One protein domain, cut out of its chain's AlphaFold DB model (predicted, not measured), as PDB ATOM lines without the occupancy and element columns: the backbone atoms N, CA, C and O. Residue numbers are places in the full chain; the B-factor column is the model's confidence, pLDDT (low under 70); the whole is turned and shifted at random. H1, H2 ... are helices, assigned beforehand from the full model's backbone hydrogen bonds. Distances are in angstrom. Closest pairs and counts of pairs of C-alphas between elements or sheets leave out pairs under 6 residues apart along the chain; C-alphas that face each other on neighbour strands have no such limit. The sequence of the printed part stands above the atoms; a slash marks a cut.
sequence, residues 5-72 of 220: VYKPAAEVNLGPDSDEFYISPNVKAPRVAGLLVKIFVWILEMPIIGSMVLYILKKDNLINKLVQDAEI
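AT A GLANCE: This is residues 5 to 72 of the 220 residues of an uncharacterized protein of Oryza meridionalis (UniProt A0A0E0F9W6). Trace the backbone from Val 5 and you draw one long, drawn-out loop: the unnamed residues 5 to 34 turn at one end and run along the length to the other, H1 stands across that far end, and H2 and then H3 lead back until Ile 72 comes near the start. H1 and H2 make a corner like an L, and residues 13 to 19 and 33 to 39 stick out at the two ends. The printed part has 68 residues with three named helices, in the order H1, H2, H3, and no named strand; its class is all helix, though only 28 of the 68 residues are in named elements. The whole is extended, with a radius of gyration of the C-alphas of 17.6 A, and it spans 51 by 23 by 13 A, only just a rod.

HOW THE PARTS SIT: Go along from residue 5, and the first named element you reach is H1, residues 35 to 44. After a tight link of 4 residues comes H2, residues 49 to 60. H1 and H2 touch only at the corner by their link, and H2 does so with residues 49 to 54 alone. Look there at Leu 44 and Gly 50, whose C-alphas are the closest of the two helices at 3.8 A. Their lines are about perpendicular, at 85 degrees. A tight link of 2 residues leads on to H3, residues 63 to 68. H2 and H3 are close but not clearly touching, and their closest C-alphas, those of Lys 58 and Asn 64, are 6.1 A apart. Their lines are about perpendicular, at 77 degrees. H1 and H3 are apart. In H1, H2 and H3 every O i to N i+4 pair is within hydrogen-bond range.

IN THESE COORDINATES: Find C-alpha 5 at (284.862, 191.848, 246.547), where the printed part begins. Then find C-alpha 35 at (263.453, 183.061, 210.062); from there H1 runs 14.5 A to Leu 44. H2, the longest helix with 12 residues, begins at C-alpha 49, at (281.487, 185.657, 215.871), and runs 16.7 A to Asp 60. H3 runs from Ile 63 to C-alpha 68 at (284.191, 186.312, 236.540), 7.5 A from first to last C-alpha.

THE WHOLE: The two C-alphas farthest apart are those of Asp 17 and Leu 35, at 51.4 A, while those of Val 5 and Ile 72, the first and last printed residues, are 6.7 A apart. Residues 13 to 19 stand free, and so do residues 33 to 39, of which 35 to 39 belong to H1. Without these stretches the body spans 46 by 22 by 11 A. The printed part has no cut, and neither link between the helices is long. The mean pLDDT of the printed part is 89.7, and no printed residue is under 70.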
ATOM      1  N   VAL A   5     284.905 192.722 245.371       79.69
ATOM      2  CA  VAL A   5     284.862 191.848 246.547       79.69
ATOM      3  C   VAL A   5     283.505 192.002 247.225       79.69
ATOM      4  O   VAL A   5     283.106 193.121 247.564       79.69
ATOM      5  N   TYR A   6     282.768 190.903 247.366       83.75
ATOM      6  CA  TYR A   6     281.490 190.885 248.074       83.75
ATOM      7  C   TYR A   6     281.707 190.568 249.555       83.75
ATOM      8  O   TYR A   6     282.646 189.865 249.923       83.75
ATOM      9  N   LYS A   7     280.846 191.128 250.410       86.50
ATOM     10  CA  LYS A   7     280.845 190.808 251.839       86.50
ATOM     11  C   LYS A   7     280.254 189.414 252.050       86.50
ATOM     12  O   LYS A   7     279.321 189.070 251.318       86.50
ATOM     13  N   PRO A   8     280.725 188.666 253.060       88.19
ATOM     14  CA  PRO A   8     280.092 187.420 253.438       88.19
ATOM     15  C   PRO A   8     278.613 187.616 253.781       88.19
ATOM     16  O   PRO A   8     278.253 188.603 254.426       88.19
ATOM     17  N   ALA A   9     277.757 186.664 253.418       87.06
ATOM     18  CA  ALA A   9     276.309 186.742 253.622       87.06
ATOM     19  C   ALA A   9     275.923 186.983 255.093       87.06
ATOM     20  O   ALA A   9     274.995 187.736 255.373       87.06
ATOM     21  N   ALA A  10     276.666 186.392 256.036       87.00
ATOM     22  CA  ALA A  10     276.448 186.560 257.475       87.00
ATOM     23  C   ALA A  10     276.737 187.987 257.989       87.00
ATOM     24  O   ALA A  10     276.283 188.354 259.070       87.00
ATOM     25  N   GLU A  11     277.487 188.785 257.230       88.50
ATOM     26  CA  GLU A  11     277.900 190.147 257.592       88.50
ATOM     27  C   GLU A  11     277.054 191.227 256.897       88.50
ATOM     28  O   GLU A  11     277.266 192.426 257.103       88.50
ATOM     29  N   VAL A  12     276.097 190.825 256.056       88.69
ATOM     30  CA  VAL A  12     275.204 191.747 255.350       88.69
ATOM     31  C   VAL A  12     274.127 192.266 256.307       88.69
ATOM     32  O   VAL A  12     273.378 191.499 256.909       88.69
ATOM     33  N   ASN A  13     274.015 193.592 256.426       87.69
ATOM     34  CA  ASN A  13     272.941 194.224 257.187       87.69
ATOM     35  C   ASN A  13     271.637 194.175 256.377       87.69
ATOM     36  O   ASN A  13     271.574 194.741 255.290       87.69
ATOM     37  N   LEU A  14     270.592 193.540 256.906       88.75
ATOM     38  CA  LEU A  14     269.255 193.485 256.291       88.75
ATOM     39  C   LEU A  14     268.220 194.338 257.046       88.75
ATOM     40  O   LEU A  14     267.016 194.198 256.837       88.75
ATOM     41  N   GLY A  15     268.680 195.193 257.963       88.12
ATOM     42  CA  GLY A  15     267.838 196.107 258.725       88.12
ATOM     43  C   GLY A  15     267.315 197.294 257.902       88.12
ATOM     44  O   GLY A  15     267.719 197.496 256.757       88.12
ATOM     45  N   PRO A  16     266.434 198.119 258.492       84.56
ATOM     46  CA  PRO A  16     265.838 199.280 257.824       84.56
ATOM     47  C   PRO A  16     266.857 200.355 257.411       84.56
ATOM     48  O   PRO A  16     266.593 201.096 256.471       84.56
ATOM     49  N   ASP A  17     268.021 200.400 258.068       86.38
ATOM     50  CA  ASP A  17     269.131 201.315 257.760       86.38
ATOM     51  C   ASP A  17     270.171 200.685 256.811       86.38
ATOM     52  O   ASP A  17     271.336 201.082 256.793       86.38
ATOM     53  N   SER A  18     269.794 199.628 256.089       87.50
ATOM     54  CA  SER A  18     270.692 198.951 255.160       87.50
ATOM     55  C   SER A  18     270.922 199.767 253.887       87.50
ATOM     56  O   SER A  18     269.986 200.298 253.291       87.50
ATOM     57  N   ASP A  19     272.173 199.780 253.427       83.81
ATOM     58  CA  ASP A  19     272.555 200.284 252.106       83.81
ATOM     59  C   ASP A  19     272.323 199.245 250.988       83.81
ATOM     60  O   ASP A  19     272.595 199.512 249.813       83.81
ATOM     61  N   GLU A  20     271.841 198.044 251.328       85.31
ATOM     62  CA  GLU A  20     271.506 197.004 250.359       85.31
ATOM     63  C   GLU A  20     270.172 197.328 249.681       85.31
ATOM     64  O   GLU A  20     269.113 197.391 250.304       85.31
ATOM     65  N   PHE A  21     270.213 197.516 248.365       83.50
ATOM     66  CA  PHE A  21     269.043 197.857 247.564       83.50
ATOM     67  C   PHE A  21     268.606 196.688 246.688       83.50
ATOM     68  O   PHE A  21     269.410 195.894 246.196       83.50
ATOM     69  N   TYR A  22     267.301 196.624 246.427       83.06
ATOM     70  CA  TYR A  22     266.749 195.663 245.484       83.06
ATOM     71  C   TYR A  22     267.294 195.920 244.073       83.06
ATOM     72  O   TYR A  22     267.038 196.961 243.459       83.06
ATOM     73  N   ILE A  23     268.028 194.947 243.535       81.06
ATOM     74  CA  ILE A  23     268.494 194.976 242.152       81.06
ATOM     75  C   ILE A  23     267.397 194.371 241.277       81.06
ATOM     76  O   ILE A  23     267.202 193.158 241.260       81.06
ATOM     77  N   SER A  24     266.693 195.215 240.521       80.62
ATOM     78  CA  SER A  24     265.719 194.724 239.545       80.62
ATOM     79  C   SER A  24     266.426 193.893 238.467       80.62
ATOM     80  O   SER A  24     267.378 194.392 237.853       80.62
ATOM     81  N   PRO A  25     265.956 192.670 238.164       77.44
ATOM     82  CA  PRO A  25     266.511 191.873 237.081       77.44
ATOM     83  C   PRO A  25     266.202 192.557 235.745       77.44
ATOM     84  O   PRO A  25     265.070 192.551 235.268       77.44
ATOM     85  N   ASN A  26     267.210 193.185 235.139       83.25
ATOM     86  CA  ASN A  26     267.107 193.785 233.812       83.25
ATOM     87  C   ASN A  26     267.811 192.886 232.794       83.25
ATOM     88  O   ASN A  26     268.954 193.140 232.412       83.25
ATOM     89  N   VAL A  27     267.130 191.807 232.405       88.50
ATOM     90  CA  VAL A  27     267.647 190.865 231.412       88.50
ATOM     91  C   VAL A  27     267.454 191.451 230.014       88.50
ATOM     92  O   VAL A  27     266.327 191.656 229.557       88.50
ATOM     93  N   LYS A  28     268.559 191.714 229.321       89.88
ATOM     94  CA  LYS A  28     268.589 192.232 227.953       89.88
ATOM     95  C   LYS A  28     268.854 191.093 226.979       89.88
ATOM     96  O   LYS A  28     269.948 190.533 226.947       89.88
ATOM     97  N   ALA A  29     267.861 190.778 226.156       91.31
ATOM     98  CA  ALA A  29     267.986 189.799 225.086       91.31
ATOM     99  C   ALA A  29     267.151 190.219 223.864       91.31
ATOM    100  O   ALA A  29     266.078 190.813 224.028       91.31
ATOM    101  N   PRO A  30     267.614 189.923 222.636       91.25
ATOM    102  CA  PRO A  30     266.834 190.178 221.435       91.25
ATOM    103  C   PRO A  30     265.600 189.269 221.394       91.25
ATOM    104  O   PRO A  30     265.685 188.067 221.641       91.25
ATOM    105  N   ARG A  31     264.442 189.834 221.040       93.19
ATOM    106  CA  ARG A  31     263.221 189.063 220.767       93.19
ATOM    107  C   ARG A  31     263.147 188.777 219.272       93.19
ATOM    108  O   ARG A  31     262.850 189.673 218.490       93.19
ATOM    109  N   VAL A  32     263.434 187.539 218.884       94.69
ATOM    110  CA  VAL A  32     263.423 187.084 217.485       94.69
ATOM    111  C   VAL A  32     262.548 185.842 217.336       94.69
ATOM    112  O   VAL A  32     262.486 185.011 218.237       94.69
ATOM    113  N   ALA A  33     261.866 185.714 216.199       96.19
ATOM    114  CA  ALA A  33     261.006 184.575 215.883       96.19
ATOM    115  C   ALA A  33     261.091 184.220 214.389       96.19
ATOM    116  O   ALA A  33     261.511 185.035 213.562       96.19
ATOM    117  N   GLY A  34     260.701 182.994 214.033       96.12
ATOM    118  CA  GLY A  34     260.655 182.526 212.644       96.12
ATOM    119  C   GLY A  34     262.031 182.457 211.969       96.12
ATOM    120  O   GLY A  34     262.963 181.843 212.478       96.12
ATOM    121  N   LEU A  35     262.179 183.072 210.794       96.56
ATOM    122  CA  LEU A  35     263.453 183.061 210.062       96.56
ATOM    123  C   LEU A  35     264.573 183.788 210.826       96.56
ATOM    124  O   LEU A  35     265.721 183.352 210.792       96.56
ATOM    125  N   LEU A  36     264.236 184.860 211.551       95.88
ATOM    126  CA  LEU A  36     265.221 185.661 212.280       95.88
ATOM    127  C   LEU A  36     265.886 184.870 213.409       95.88
ATOM    128  O   LEU A  36     267.083 185.037 213.621       95.88
ATOM    129  N   VAL A  37     265.153 183.977 214.091       96.62
ATOM    130  CA  VAL A  37     265.773 183.122 215.117       96.62
ATOM    131  C   VAL A  37     266.738 182.113 214.493       96.62
ATOM    132  O   VAL A  37     267.808 181.897 215.044       96.62
ATOM    133  N   LYS A  38     266.441 181.576 213.301       96.38
ATOM    134  CA  LYS A  38     267.357 180.656 212.599       96.38
ATOM    135  C   LYS A  38     268.676 181.334 212.230       96.38
ATOM    136  O   LYS A  38     269.737 180.769 212.461       96.38
ATOM    137  N   ILE A  39     268.607 182.556 211.696       96.06
ATOM    138  CA  ILE A  39     269.799 183.353 211.370       96.06
ATOM    139  C   ILE A  39     270.582 183.680 212.645       96.06
ATOM    140  O   ILE A  39     271.804 183.566 212.667       96.06
ATOM    141  N   PHE A  40     269.884 184.065 213.714       95.25
ATOM    142  CA  PHE A  40     270.516 184.394 214.987       95.25
ATOM    143  C   PHE A  40     271.247 183.193 215.605       95.25
ATOM    144  O   PHE A  40     272.395 183.337 216.014       95.25
ATOM    145  N   VAL A  41     270.628 182.009 215.610       95.62
ATOM    146  CA  VAL A  41     271.263 180.762 216.074       95.62
ATOM    147  C   VAL A  41     272.484 180.425 215.221       95.62
ATOM    148  O   VAL A  41     273.553 180.195 215.773       95.62
ATOM    149  N   TRP A  42     272.372 180.515 213.893       96.62
ATOM    150  CA  TRP A  42     273.506 180.285 212.994       96.62
ATOM    151  C   TRP A  42     274.701 181.200 213.308       96.62
ATOM    152  O   TRP A  42     275.836 180.737 213.334       96.62
ATOM    153  N   ILE A  43     274.458 182.481 213.618       95.50
ATOM    154  CA  ILE A  43     275.507 183.424 214.050       95.50
ATOM    155  C   ILE A  43     276.121 183.000 215.392       95.50
ATOM    156  O   ILE A  43     277.341 183.075 215.550       95.50
ATOM    157  N   LEU A  44     275.302 182.570 216.359       94.94
ATOM    158  CA  LEU A  44     275.771 182.116 217.675       94.94
ATOM    159  C   LEU A  44     276.630 180.846 217.599       94.94
ATOM    160  O   LEU A  44     277.524 180.679 218.425       94.94
ATOM    161  N   GLU A  45     276.402 179.988 216.608       96.12
ATOM    162  CA  GLU A  45     277.171 178.756 216.381       96.12
ATOM    163  C   GLU A  45     278.505 178.996 215.646       96.12
ATOM    164  O   GLU A  45     279.356 178.106 215.588       96.12
ATOM    165  N   MET A  46     278.746 180.198 215.105       96.56
ATOM    166  CA  MET A  46     280.023 180.524 214.460       96.56
ATOM    167  C   MET A  46     281.158 180.614 215.501       96.56
ATOM    168  O   MET A  46     281.040 181.394 216.447       96.56
ATOM    169  N   PRO A  47     282.319 179.956 215.302       92.81
ATOM    170  CA  PRO A  47     283.367 179.852 216.328       92.81
ATOM    171  C   PRO A  47     283.857 181.188 216.915       92.81
ATOM    172  O   PRO A  47     284.040 181.321 218.125       92.81
ATOM    173  N   ILE A  48     284.058 182.198 216.063       93.31
ATOM    174  CA  ILE A  48     284.610 183.501 216.468       93.31
ATOM    175  C   ILE A  48     283.486 184.506 216.742       93.31
ATOM    176  O   ILE A  48     283.434 185.118 217.809       93.31
ATOM    177  N   ILE A  49     282.570 184.668 215.783       94.38
ATOM    178  CA  ILE A  49     281.487 185.657 215.871       94.38
ATOM    179  C   ILE A  49     280.517 185.289 216.998       94.38
ATOM    180  O   ILE A  49     280.171 186.155 217.800       94.38
ATOM    181  N   GLY A  50     280.142 184.015 217.119       94.25
ATOM    182  CA  GLY A  50     279.258 183.526 218.173       94.25
ATOM    183  C   GLY A  50     279.830 183.764 219.567       94.25
ATOM    184  O   GLY A  50     279.146 184.318 220.426       94.25
ATOM    185  N   SER A  51     281.121 183.477 219.764       93.94
ATOM    186  CA  SER A  51     281.833 183.771 221.018       93.94
ATOM    187  C   SER A  51     281.802 185.263 221.378       93.94
ATOM    188  O   SER A  51     281.571 185.617 222.536       93.94
ATOM    189  N   MET A  52     281.978 186.153 220.395       94.25
ATOM    190  CA  MET A  52     281.904 187.604 220.603       94.25
ATOM    191  C   MET A  52     280.483 188.062 220.968       94.25
ATOM    192  O   MET A  52     280.308 188.848 221.900       94.25
ATOM    193  N   VAL A  53     279.461 187.549 220.277       93.81
ATOM    194  CA  VAL A  53     278.052 187.864 220.565       93.81
ATOM    195  C   VAL A  53     277.656 187.359 221.954       93.81
ATOM    196  O   VAL A  53     277.067 188.110 222.731       93.81
ATOM    197  N   LEU A  54     278.033 186.130 222.318       92.56
ATOM    198  CA  LEU A  54     277.800 185.577 223.655       92.56
ATOM    199  C   LEU A  54     278.500 186.391 224.744       92.56
ATOM    200  O   LEU A  54     277.917 186.602 225.807       92.56
ATOM    201  N   TYR A  55     279.719 186.874 224.497       92.25
ATOM    202  CA  TYR A  55     280.415 187.749 225.439       92.25
ATOM    203  C   TYR A  55     279.637 189.047 225.694       92.25
ATOM    204  O   TYR A  55     279.478 189.440 226.851       92.25
ATOM    205  N   ILE A  56     279.105 189.681 224.642       91.94
ATOM    206  CA  ILE A  56     278.271 190.889 224.761       91.94
ATOM    207  C   ILE A  56     276.997 190.578 225.554       91.94
ATOM    208  O   ILE A  56     276.711 191.274 226.526       91.94
ATOM    209  N   LEU A  57     276.287 189.492 225.223       92.88
ATOM    210  CA  LEU A  57     275.076 189.081 225.942       92.88
ATOM    211  C   LEU A  57     275.357 188.814 227.427       92.88
ATOM    212  O   LEU A  57     274.620 189.291 228.286       92.88
ATOM    213  N   LYS A  58     276.439 188.103 227.762       91.69
ATOM    214  CA  LYS A  58     276.827 187.850 229.159       91.69
ATOM    215  C   LYS A  58     277.187 189.137 229.898       91.69
ATOM    216  O   LYS A  58     276.799 189.306 231.054       91.69
ATOM    217  N   LYS A  59     277.900 190.054 229.242       89.31
ATOM    218  CA  LYS A  59     278.286 191.349 229.812       89.31
ATOM    219  C   LYS A  59     277.071 192.238 230.085       89.31
ATOM    220  O   LYS A  59     276.961 192.778 231.185       89.31
ATOM    221  N   ASP A  60     276.158 192.351 229.125       90.06
ATOM    222  CA  ASP A  60     274.947 193.173 229.241       90.06
ATOM    223  C   ASP A  60     273.985 192.654 230.317       90.06
ATOM    224  O   ASP A  60     273.245 193.441 230.908       90.06
ATOM    225  N   ASN A  61     274.045 191.350 230.610       89.94
ATOM    226  CA  ASN A  61     273.267 190.672 231.650       89.94
ATOM    227  C   ASN A  61     274.043 190.466 232.964       89.94
ATOM    228  O   ASN A  61     273.668 189.625 233.775       89.94
ATOM    229  N   LEU A  62     275.126 191.221 233.185       87.62
ATOM    230  CA  LEU A  62     275.932 191.224 234.417       87.62
ATOM    231  C   LEU A  62     276.602 189.887 234.787       87.62
ATOM    232  O   LEU A  62     277.251 189.819 235.828       87.62
ATOM    233  N   ILE A  63     276.536 188.853 233.944       88.25
ATOM    234  CA  ILE A  63     277.109 187.528 234.230       88.25
ATOM    235  C   ILE A  63     278.619 187.637 234.450       88.25
ATOM    236  O   ILE A  63     279.129 187.126 235.438       88.25
ATOM    237  N   ASN A  64     279.340 188.371 233.596       86.06
ATOM    238  CA  ASN A  64     280.788 188.541 233.774       86.06
ATOM    239  C   ASN A  64     281.110 189.264 235.096       86.06
ATOM    240  O   ASN A  64     282.012 188.853 235.815       86.06
ATOM    241  N   LYS A  65     280.306 190.269 235.471       84.38
ATOM    242  CA  LYS A  65     280.477 191.013 236.727       84.38
ATOM    243  C   LYS A  65     280.233 190.144 237.967       84.38
ATOM    244  O   LYS A  65     280.860 190.380 238.992       84.38
ATOM    245  N   LEU A  66     279.280 189.214 237.896       83.88
ATOM    246  CA  LEU A  66     278.846 188.390 239.031       83.88
ATOM    247  C   LEU A  66     279.580 187.051 239.133       83.88
ATOM    248  O   LEU A  66     279.614 186.479 240.213       83.88
ATOM    249  N   VAL A  67     280.142 186.550 238.032       85.19
ATOM    250  CA  VAL A  67     280.772 185.221 237.972       85.19
ATOM    251  C   VAL A  67     282.281 185.302 237.737       85.19
ATOM    252  O   VAL A  67     283.016 184.522 238.325       85.19
ATOM    253  N   GLN A  68     282.760 186.213 236.880       83.81
ATOM    254  CA  GLN A  68     284.191 186.312 236.540       83.81
ATOM    255  C   GLN A  68     284.921 187.373 237.367       83.81
ATOM    256  O   GLN A  68     286.024 187.128 237.840       83.81
ATOM    257  N   ASP A  69     284.302 188.543 237.543       86.81
ATOM    258  CA  ASP A  69     284.906 189.696 238.225       86.81
ATOM    259  C   ASP A  69     284.475 189.808 239.702       86.81
ATOM    260  O   ASP A  69     284.690 190.850 240.326       86.81
ATOM    261  N   ALA A  70     283.822 188.782 240.254       86.81
ATOM    262  CA  ALA A  70     283.359 188.750 241.638       86.81
ATOM    263  C   ALA A  70     284.274 187.873 242.493       86.81
ATOM    264  O   ALA A  70     284.558 186.733 242.134       86.81
ATOM    265  N   GLU A  71     284.684 188.390 243.648       89.00
ATOM    266  CA  GLU A  71     285.320 187.587 244.690       89.00
ATOM    267  C   GLU A  71     284.263 187.263 245.748       89.00
ATOM    268  O   GLU A  71     283.739 188.166 246.410       89.00
ATOM    269  N   ILE A  72     283.901 185.980 245.824       90.12
ATOM    270  CA  ILE A  72     282.918 185.435 246.761       90.12
ATOM    271  C   ILE A  72     283.706 184.650 247.818       90.12
ATOM    272  O   ILE A  72     284.353 183.663 247.459       90.12
TER     273      ILE A  72